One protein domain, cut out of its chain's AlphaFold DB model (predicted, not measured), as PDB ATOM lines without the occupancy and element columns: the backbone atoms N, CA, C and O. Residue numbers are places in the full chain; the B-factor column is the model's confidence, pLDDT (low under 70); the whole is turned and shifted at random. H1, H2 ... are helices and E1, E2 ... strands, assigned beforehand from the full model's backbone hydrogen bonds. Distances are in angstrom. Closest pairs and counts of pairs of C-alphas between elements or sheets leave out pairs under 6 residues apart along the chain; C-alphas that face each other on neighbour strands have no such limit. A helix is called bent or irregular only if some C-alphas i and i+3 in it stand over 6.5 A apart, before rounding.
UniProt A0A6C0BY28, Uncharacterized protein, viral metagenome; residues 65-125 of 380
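What this domain is: This is residues 65 to 125 of the 380 residues of an uncharacterized protein of viral metagenome (UniProt A0A6C0BY28). There is little regular structure here: the long stretch of loops from residue 65 to 108 winds into an irregular body, and one helix, H1, runs along one side of it. At the far end of H1 the chain turns into the short strand E1, and residues 117 to 123 stick out free. The printed part has 61 residues, 16 of them in one named helix and then one named strand, mostly helix by class. It is compact, with a radius of gyration of the C-alphas of 11.5 A and spans of 31 by 28 by 20 A.

Where its parts are: H1, residues 109 to 121, is 18.4 A long and begins at C-alpha 109 (60.068, 15.952, -10.573). E1, residues 122 to 124, ends at C-alpha 124 (54.138, -3.062, -22.106).

How they stand to each other: H1 and E1 meet only through their link, which is tight, with 0 residues between them. In H1 every O i to N i+4 pair is within hydrogen-bond range. E1 pairs with no named strand. Residues 69 to 70 pair with residues 79 to 80, antiparallel.

The domain as a whole: The two C-alphas farthest apart, of Pro 104 and Cys 125, are 31.3 A apart. The printed part has no cut. Confidence is low, under 70, at residues 65 to 66.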
ATOM      1  N   LYS A  65      41.584   3.979 -30.103       59.06
ATOM      2  CA  LYS A  65      41.434   2.870 -29.145       59.06
ATOM      3  C   LYS A  65      42.716   2.064 -28.932       59.06
ATOM      4  O   LYS A  65      42.656   1.035 -28.268       59.06
ATOM      5  N   ALA A  66      43.862   2.503 -29.456       65.81
ATOM      6  CA  ALA A  66      45.139   1.905 -29.084       65.81
ATOM      7  C   ALA A  66      45.334   2.040 -27.563       65.81
ATOM      8  O   ALA A  66      45.481   3.146 -27.035       65.81
ATOM      9  N   PHE A  67      45.254   0.911 -26.861       74.88
ATOM     10  CA  PHE A  67      45.396   0.854 -25.414       74.88
ATOM     11  C   PHE A  67      46.877   0.919 -25.054       74.88
ATOM     12  O   PHE A  67      47.676   0.134 -25.560       74.88
ATOM     13  N   VAL A  68      47.241   1.870 -24.195       75.38
ATOM     14  CA  VAL A  68      48.641   2.100 -23.810       75.38
ATOM     15  C   VAL A  68      48.974   1.374 -22.512       75.38
ATOM     16  O   VAL A  68      50.024   0.746 -22.406       75.38
ATOM     17  N   MET A  69      48.095   1.475 -21.513       79.69
ATOM     18  CA  MET A  69      48.328   0.938 -20.171       79.69
ATOM     19  C   MET A  69      47.029   0.831 -19.357       79.69
ATOM     20  O   MET A  69      46.040   1.482 -19.719       79.69
ATOM     21  N   PRO A  70      46.999   0.031 -18.274       84.88
ATOM     22  CA  PRO A  70      45.868  -0.001 -17.347       84.88
ATOM     23  C   PRO A  70      45.618   1.362 -16.683       84.88
ATOM     24  O   PRO A  70      46.529   2.177 -16.533       84.88
ATOM     25  N   CYS A  71      44.363   1.612 -16.304       87.94
ATOM     26  CA  CYS A  71      43.975   2.796 -15.544       87.94
ATOM     27  C   CYS A  71      44.646   2.782 -14.153       87.94
ATOM     28  O   CYS A  71      44.599   1.745 -13.494       87.94
ATOM     29  N   PRO A  72      45.232   3.900 -13.682       85.44
ATOM     30  CA  PRO A  72      45.844   3.980 -12.349       85.44
ATOM     31  C   PRO A  72      44.827   4.043 -11.193       85.44
ATOM     32  O   PRO A  72      45.213   3.989 -10.034       85.44
ATOM     33  N   ASP A  73      43.537   4.194 -11.491       87.81
ATOM     34  CA  ASP A  73      42.465   4.254 -10.494       87.81
ATOM     35  C   ASP A  73      42.146   2.853  -9.953       87.81
ATOM     36  O   ASP A  73      41.691   2.002 -10.719       87.81
ATOM     37  N   GLU A  74      42.324   2.615  -8.650       84.19
ATOM     38  CA  GLU A  74      42.125   1.294  -8.018       84.19
ATOM     39  C   GLU A  74      40.705   0.737  -8.222       84.19
ATOM     40  O   GLU A  74      40.502  -0.473  -8.330       84.19
ATOM     41  N   GLY A  75      39.708   1.620  -8.342       85.56
ATOM     42  CA  GLY A  75      38.318   1.246  -8.613       85.56
ATOM     43  C   GLY A  75      38.001   0.981 -10.090       85.56
ATOM     44  O   GLY A  75      36.871   0.602 -10.411       85.56
ATOM     45  N   CYS A  76      38.945   1.192 -11.011       88.56
ATOM     46  CA  CYS A  76      38.702   1.128 -12.449       88.56
ATOM     47  C   CYS A  76      39.490   0.003 -13.123       88.56
ATOM     48  O   CYS A  76      40.713  -0.011 -13.147       88.56
ATOM     49  N   LYS A  77      38.775  -0.889 -13.813       86.81
ATOM     50  CA  LYS A  77      39.358  -2.008 -14.578       86.81
ATOM     51  C   LYS A  77      39.566  -1.666 -16.060       86.81
ATOM     52  O   LYS A  77      39.550  -2.540 -16.926       86.81
ATOM     53  N   GLY A  78      39.654  -0.371 -16.361       86.62
ATOM     54  CA  GLY A  78      39.771   0.161 -17.713       86.62
ATOM     55  C   GLY A  78      41.212   0.325 -18.182       86.62
ATOM     56  O   GLY A  78      42.165   0.118 -17.436       86.62
ATOM     57  N   TYR A  79      41.347   0.762 -19.429       86.94
ATOM     58  CA  TYR A  79      42.630   1.056 -20.060       86.94
ATOM     59  C   TYR A  79      42.667   2.499 -20.559       86.94
ATOM     60  O   TYR A  79      41.647   3.060 -20.979       86.94
ATOM     61  N   LEU A  80      43.861   3.088 -20.524       86.44
ATOM     62  CA  LEU A  80      44.137   4.398 -21.089       86.44
ATOM     63  C   LEU A  80      44.285   4.297 -22.610       86.44
ATOM     64  O   LEU A  80      44.977   3.422 -23.134       86.44
ATOM     65  N   THR A  81      43.643   5.231 -23.301       84.75
ATOM     66  CA  THR A  81      43.832   5.482 -24.736       84.75
ATOM     67  C   THR A  81      45.163   6.193 -25.000       84.75
ATOM     68  O   THR A  81      45.824   6.657 -24.068       84.75
ATOM     69  N   SER A  82      45.543   6.352 -26.271       81.00
ATOM     70  CA  SER A  82      46.732   7.121 -26.684       81.00
ATOM     71  C   SER A  82      46.768   8.556 -26.135       81.00
ATOM     72  O   SER A  82      47.841   9.103 -25.904       81.00
ATOM     73  N   GLY A  83      45.602   9.144 -25.849       82.06
ATOM     74  CA  GLY A  83      45.463  10.447 -25.193       82.06
ATOM     75  C   GLY A  83      45.525  10.420 -23.660       82.06
ATOM     76  O   GLY A  83      45.035  11.361 -23.038       82.06
ATOM     77  N   TYR A  84      46.024   9.344 -23.037       85.06
ATOM     78  CA  TYR A  84      46.083   9.163 -21.574       85.06
ATOM     79  C   TYR A  84      44.734   9.389 -20.862       85.06
ATOM     80  O   TYR A  84      44.665   9.805 -19.707       85.06
ATOM     81  N   THR A  85      43.634   9.101 -21.558       87.38
ATOM     82  CA  THR A  85      42.273   9.175 -21.014       87.38
ATOM     83  C   THR A  85      41.713   7.764 -20.900       87.38
ATOM     84  O   THR A  85      41.794   6.993 -21.864       87.38
ATOM     85  N   CYS A  86      41.164   7.415 -19.737       88.25
ATOM     86  CA  CYS A  86      40.569   6.102 -19.514       88.25
ATOM     87  C   CYS A  86      39.260   5.960 -20.295       88.25
ATOM     88  O   CYS A  86      38.365   6.790 -20.156       88.25
ATOM     89  N   GLY A  87      39.116   4.881 -21.069       82.94
ATOM     90  CA  GLY A  87      37.906   4.629 -21.861       82.94
ATOM     91  C   GLY A  87      36.662   4.222 -21.055       82.94
ATOM     92  O   GLY A  87      35.590   4.115 -21.644       82.94
ATOM     93  N   ILE A  88      36.793   3.967 -19.745       86.69
ATOM     94  CA  ILE A  88      35.684   3.546 -18.866       86.69
ATOM     95  C   ILE A  88      35.285   4.665 -17.906       86.69
ATOM     96  O   ILE A  88      34.149   5.127 -17.942       86.69
ATOM     97  N   CYS A  89      36.209   5.122 -17.055       87.38
ATOM     98  CA  CYS A  89      35.907   6.158 -16.063       87.38
ATOM     99  C   CYS A  89      36.078   7.591 -16.592       87.38
ATOM    100  O   CYS A  89      35.794   8.535 -15.864       87.38
ATOM    101  N   ASN A  90      36.553   7.775 -17.835       86.94
ATOM    102  CA  ASN A  90      36.804   9.074 -18.481       86.94
ATOM    103  C   ASN A  90      37.769  10.016 -17.734       86.94
ATOM    104  O   ASN A  90      37.926  11.173 -18.127       86.94
ATOM    105  N   LYS A  91      38.459   9.530 -16.695       88.06
ATOM    106  CA  LYS A  91      39.510  10.274 -15.995       88.06
ATOM    107  C   LYS A  91      40.715  10.474 -16.918       88.06
ATOM    108  O   LYS A  91      41.108   9.564 -17.661       88.06
ATOM    109  N   LYS A  92      41.301  11.671 -16.872       88.81
ATOM    110  CA  LYS A  92      42.534  12.005 -17.593       88.81
ATOM    111  C   LYS A  92      43.729  11.738 -16.697       88.81
ATOM    112  O   LYS A  92      43.669  11.976 -15.499       88.81
ATOM    113  N   THR A  93      44.809  11.264 -17.291       87.75
ATOM    114  CA  THR A  93      46.053  10.950 -16.593       87.75
ATOM    115  C   THR A  93      47.178  11.788 -17.188       87.75
ATOM    116  O   THR A  93      47.202  12.041 -18.394       87.75
ATOM    117  N   CYS A  94      48.122  12.235 -16.366       86.00
ATOM    118  CA  CYS A  94      49.300  12.935 -16.854       86.00
ATOM    119  C   CYS A  94      50.205  11.976 -17.657       86.00
ATOM    120  O   CYS A  94      50.592  10.929 -17.136       86.00
ATOM    121  N   PRO A  95      50.629  12.318 -18.886       83.44
ATOM    122  CA  PRO A  95      51.510  11.459 -19.681       83.44
ATOM    123  C   PRO A  95      52.910  11.289 -19.070       83.44
ATOM    124  O   PRO A  95      53.589  10.290 -19.335       83.44
ATOM    125  N   LYS A  96      53.347  12.258 -18.251       81.81
ATOM    126  CA  LYS A  96      54.673  12.276 -17.625       81.81
ATOM    127  C   LYS A  96      54.702  11.430 -16.353       81.81
ATOM    128  O   LYS A  96      55.379  10.407 -16.350       81.81
ATOM    129  N   CYS A  97      53.920  11.807 -15.339       79.75
ATOM    130  CA  CYS A  97      53.919  11.165 -14.019       79.75
ATOM    131  C   CYS A  97      52.859  10.062 -13.838       79.75
ATOM    132  O   CYS A  97      52.897   9.357 -12.841       79.75
ATOM    133  N   VAL A  98      51.929   9.880 -14.788       81.44
ATOM    134  CA  VAL A  98      50.890   8.827 -14.746       81.44
ATOM    135  C   VAL A  98      49.886   8.989 -13.580       81.44
ATOM    136  O   VAL A  98      49.161   8.066 -13.225       81.44
ATOM    137  N   ILE A  99      49.775  10.191 -13.009       85.12
ATOM    138  CA  ILE A  99      48.794  10.512 -11.959       85.12
ATOM    139  C   ILE A  99      47.493  11.031 -12.589       85.12
ATOM    140  O   ILE A  99      47.515  11.672 -13.646       85.12
ATOM    141  N   ILE A 100      46.355  10.739 -11.956       85.50
ATOM    142  CA  ILE A 100      45.028  11.223 -12.359       85.50
ATOM    143  C   ILE A 100      44.959  12.750 -12.205       85.50
ATOM    144  O   ILE A 100      45.391  13.311 -11.203       85.50
ATOM    145  N   LEU A 101      44.432  13.424 -13.226       85.81
ATOM    146  CA  LEU A 101      44.311  14.877 -13.294       85.81
ATOM    147  C   LEU A 101      42.930  15.323 -12.799       85.81
ATOM    148  O   LEU A 101      41.945  15.136 -13.514       85.81
ATOM    149  N   ASP A 102      42.888  15.996 -11.649       77.50
ATOM    150  CA  ASP A 102      41.668  16.607 -11.093       77.50
ATOM    151  C   ASP A 102      41.668  18.155 -11.178       77.50
ATOM    152  O   ASP A 102      40.769  18.816 -10.662       77.50
ATOM    153  N   GLY A 103      42.656  18.765 -11.854       76.44
ATOM    154  CA  GLY A 103      42.794  20.225 -11.954       76.44
ATOM    155  C   GLY A 103      44.094  20.694 -12.631       76.44
ATOM    156  O   GLY A 103      44.705  19.914 -13.370       76.44
ATOM    157  N   PRO A 104      44.528  21.958 -12.409       75.06
ATOM    158  CA  PRO A 104      45.851  22.411 -12.829       75.06
ATOM    159  C   PRO A 104      46.906  21.551 -12.133       75.06
ATOM    160  O   PRO A 104      46.993  21.529 -10.908       75.06
ATOM    161  N   HIS A 105      47.662  20.799 -12.927       80.31
ATOM    162  CA  HIS A 105      48.616  19.817 -12.437       80.31
ATOM    163  C   HIS A 105      50.038  20.264 -12.745       80.31
ATOM    164  O   HIS A 105      50.408  20.424 -13.910       80.31
ATOM    165  N   GLU A 106      50.832  20.402 -11.694       83.31
ATOM    166  CA  GLU A 106      52.279  20.522 -11.770       83.31
ATOM    167  C   GLU A 106      52.883  19.168 -11.393       83.31
ATOM    168  O   GLU A 106      52.507  18.561 -10.388       83.31
ATOM    169  N   CYS A 107      53.752  18.635 -12.252       83.94
ATOM    170  CA  CYS A 107      54.358  17.334 -12.010       83.94
ATOM    171  C   CYS A 107      55.462  17.460 -10.965       83.94
ATOM    172  O   CYS A 107      56.403  18.225 -11.168       83.94
ATOM    173  N   ASP A 108      55.397  16.634  -9.927       84.88
ATOM    174  CA  ASP A 108      56.535  16.419  -9.040       84.88
ATOM    175  C   ASP A 108      57.710  15.816  -9.846       84.88
ATOM    176  O   ASP A 108      57.518  14.783 -10.510       84.88
ATOM    177  N   PRO A 109      58.900  16.448  -9.848       86.25
ATOM    178  CA  PRO A 109      60.068  15.952 -10.573       86.25
ATOM    179  C   PRO A 109      60.469  14.524 -10.175       86.25
ATOM    180  O   PRO A 109      60.863  13.752 -11.054       86.25
ATOM    181  N   ASP A 110      60.299  14.132  -8.911       84.62
ATOM    182  CA  ASP A 110      60.687  12.798  -8.433       84.62
ATOM    183  C   ASP A 110      59.755  11.713  -8.995       84.62
ATOM    184  O   ASP A 110      60.188  10.632  -9.420       84.62
ATOM    185  N   MET A 111      58.461  12.028  -9.102       81.75
ATOM    186  CA  MET A 111      57.462  11.142  -9.708       81.75
ATOM    187  C   MET A 111      57.669  10.994 -11.218       81.75
ATOM    188  O   MET A 111      57.451   9.917 -11.777       81.75
ATOM    189  N   VAL A 112      58.121  12.055 -11.893       86.38
ATOM    190  CA  VAL A 112      58.476  11.997 -13.318       86.38
ATOM    191  C   VAL A 112      59.719  11.138 -13.530       86.38
ATOM    192  O   VAL A 112      59.681  10.244 -14.374       86.38
ATOM    193  N   ALA A 113      60.775  11.344 -12.740       86.06
ATOM    194  CA  ALA A 113      62.004  10.558 -12.833       86.06
ATOM    195  C   ALA A 113      61.737   9.061 -12.601       86.06
ATOM    196  O   ALA A 113      62.209   8.210 -13.360       86.06
ATOM    197  N   THR A 114      60.901   8.739 -11.614       85.81
ATOM    198  CA  THR A 114      60.474   7.361 -11.333       85.81
ATOM    199  C   THR A 114      59.692   6.766 -12.506       85.81
ATOM    200  O   THR A 114      59.978   5.654 -12.957       85.81
ATOM    201  N   ALA A 115      58.728   7.509 -13.059       83.62
ATOM    202  CA  ALA A 115      57.941   7.048 -14.198       83.62
ATOM    203  C   ALA A 115      58.797   6.848 -15.462       83.62
ATOM    204  O   ALA A 115      58.563   5.908 -16.224       83.62
ATOM    205  N   GLU A 116      59.792   7.703 -15.697       86.50
ATOM    206  CA  GLU A 116      60.742   7.573 -16.805       86.50
ATOM    207  C   GLU A 116      61.663   6.365 -16.638       86.50
ATOM    208  O   GLU A 116      61.849   5.611 -17.597       86.50
ATOM    209  N   LEU A 117      62.169   6.125 -15.426       87.25
ATOM    210  CA  LEU A 117      62.979   4.948 -15.120       87.25
ATOM    211  C   LEU A 117      62.193   3.659 -15.392       87.25
ATOM    212  O   LEU A 117      62.655   2.799 -16.143       87.25
ATOM    213  N   ILE A 118      60.952   3.575 -14.897       86.12
ATOM    214  CA  ILE A 118      60.063   2.435 -15.156       86.12
ATOM    215  C   ILE A 118      59.836   2.264 -16.661       86.12
ATOM    216  O   ILE A 118      59.917   1.150 -17.177       86.12
ATOM    217  N   LYS A 119      59.568   3.346 -17.402       83.94
ATOM    218  CA  LYS A 119      59.361   3.284 -18.860       83.94
ATOM    219  C   LYS A 119      60.593   2.797 -19.620       83.94
ATOM    220  O   LYS A 119      60.429   2.178 -20.667       83.94
ATOM    221  N   LYS A 120      61.791   3.088 -19.116       86.25
ATOM    222  CA  LYS A 120      63.059   2.682 -19.723       86.25
ATOM    223  C   LYS A 120      63.370   1.208 -19.470       86.25
ATOM    224  O   LYS A 120      63.827   0.522 -20.380       86.25
ATOM    225  N   GLU A 121      63.118   0.724 -18.256       86.94
ATOM    226  CA  GLU A 121      63.453  -0.649 -17.852       86.94
ATOM    227  C   GLU A 121      62.364  -1.675 -18.198       86.94
ATOM    228  O   GLU A 121      62.625  -2.881 -18.236       86.94
ATOM    229  N   THR A 122      61.144  -1.218 -18.498       88.75
ATOM    230  CA  THR A 122      59.992  -2.090 -18.766       88.75
ATOM    231  C   THR A 122      59.380  -1.864 -20.145       88.75
ATOM    232  O   THR A 122      59.354  -0.749 -20.666       88.75
ATOM    233  N   LYS A 123      58.794  -2.919 -20.718       86.94
ATOM    234  CA  LYS A 123      57.971  -2.832 -21.934       86.94
ATOM    235  C   LYS A 123      56.536  -3.285 -21.654       86.94
ATOM    236  O   LYS A 123      56.345  -4.209 -20.864       86.94
ATOM    237  N   PRO A 124      55.524  -2.653 -22.277       87.19
ATOM    238  CA  PRO A 124      54.138  -3.062 -22.106       87.19
ATOM    239  C   PRO A 124      53.859  -4.375 -22.849       87.19
ATOM    240  O   PRO A 124      54.299  -4.573 -23.982       87.19
ATOM    241  N   CYS A 125      53.085  -5.260 -22.228       86.62
ATOM    242  CA  CYS A 125      52.551  -6.453 -22.874       86.62
ATOM    243  C   CYS A 125      51.590  -6.059 -24.015       86.62
ATOM    244  O   CYS A 125      50.675  -5.270 -23.769       86.62
TER     245      CYS A 125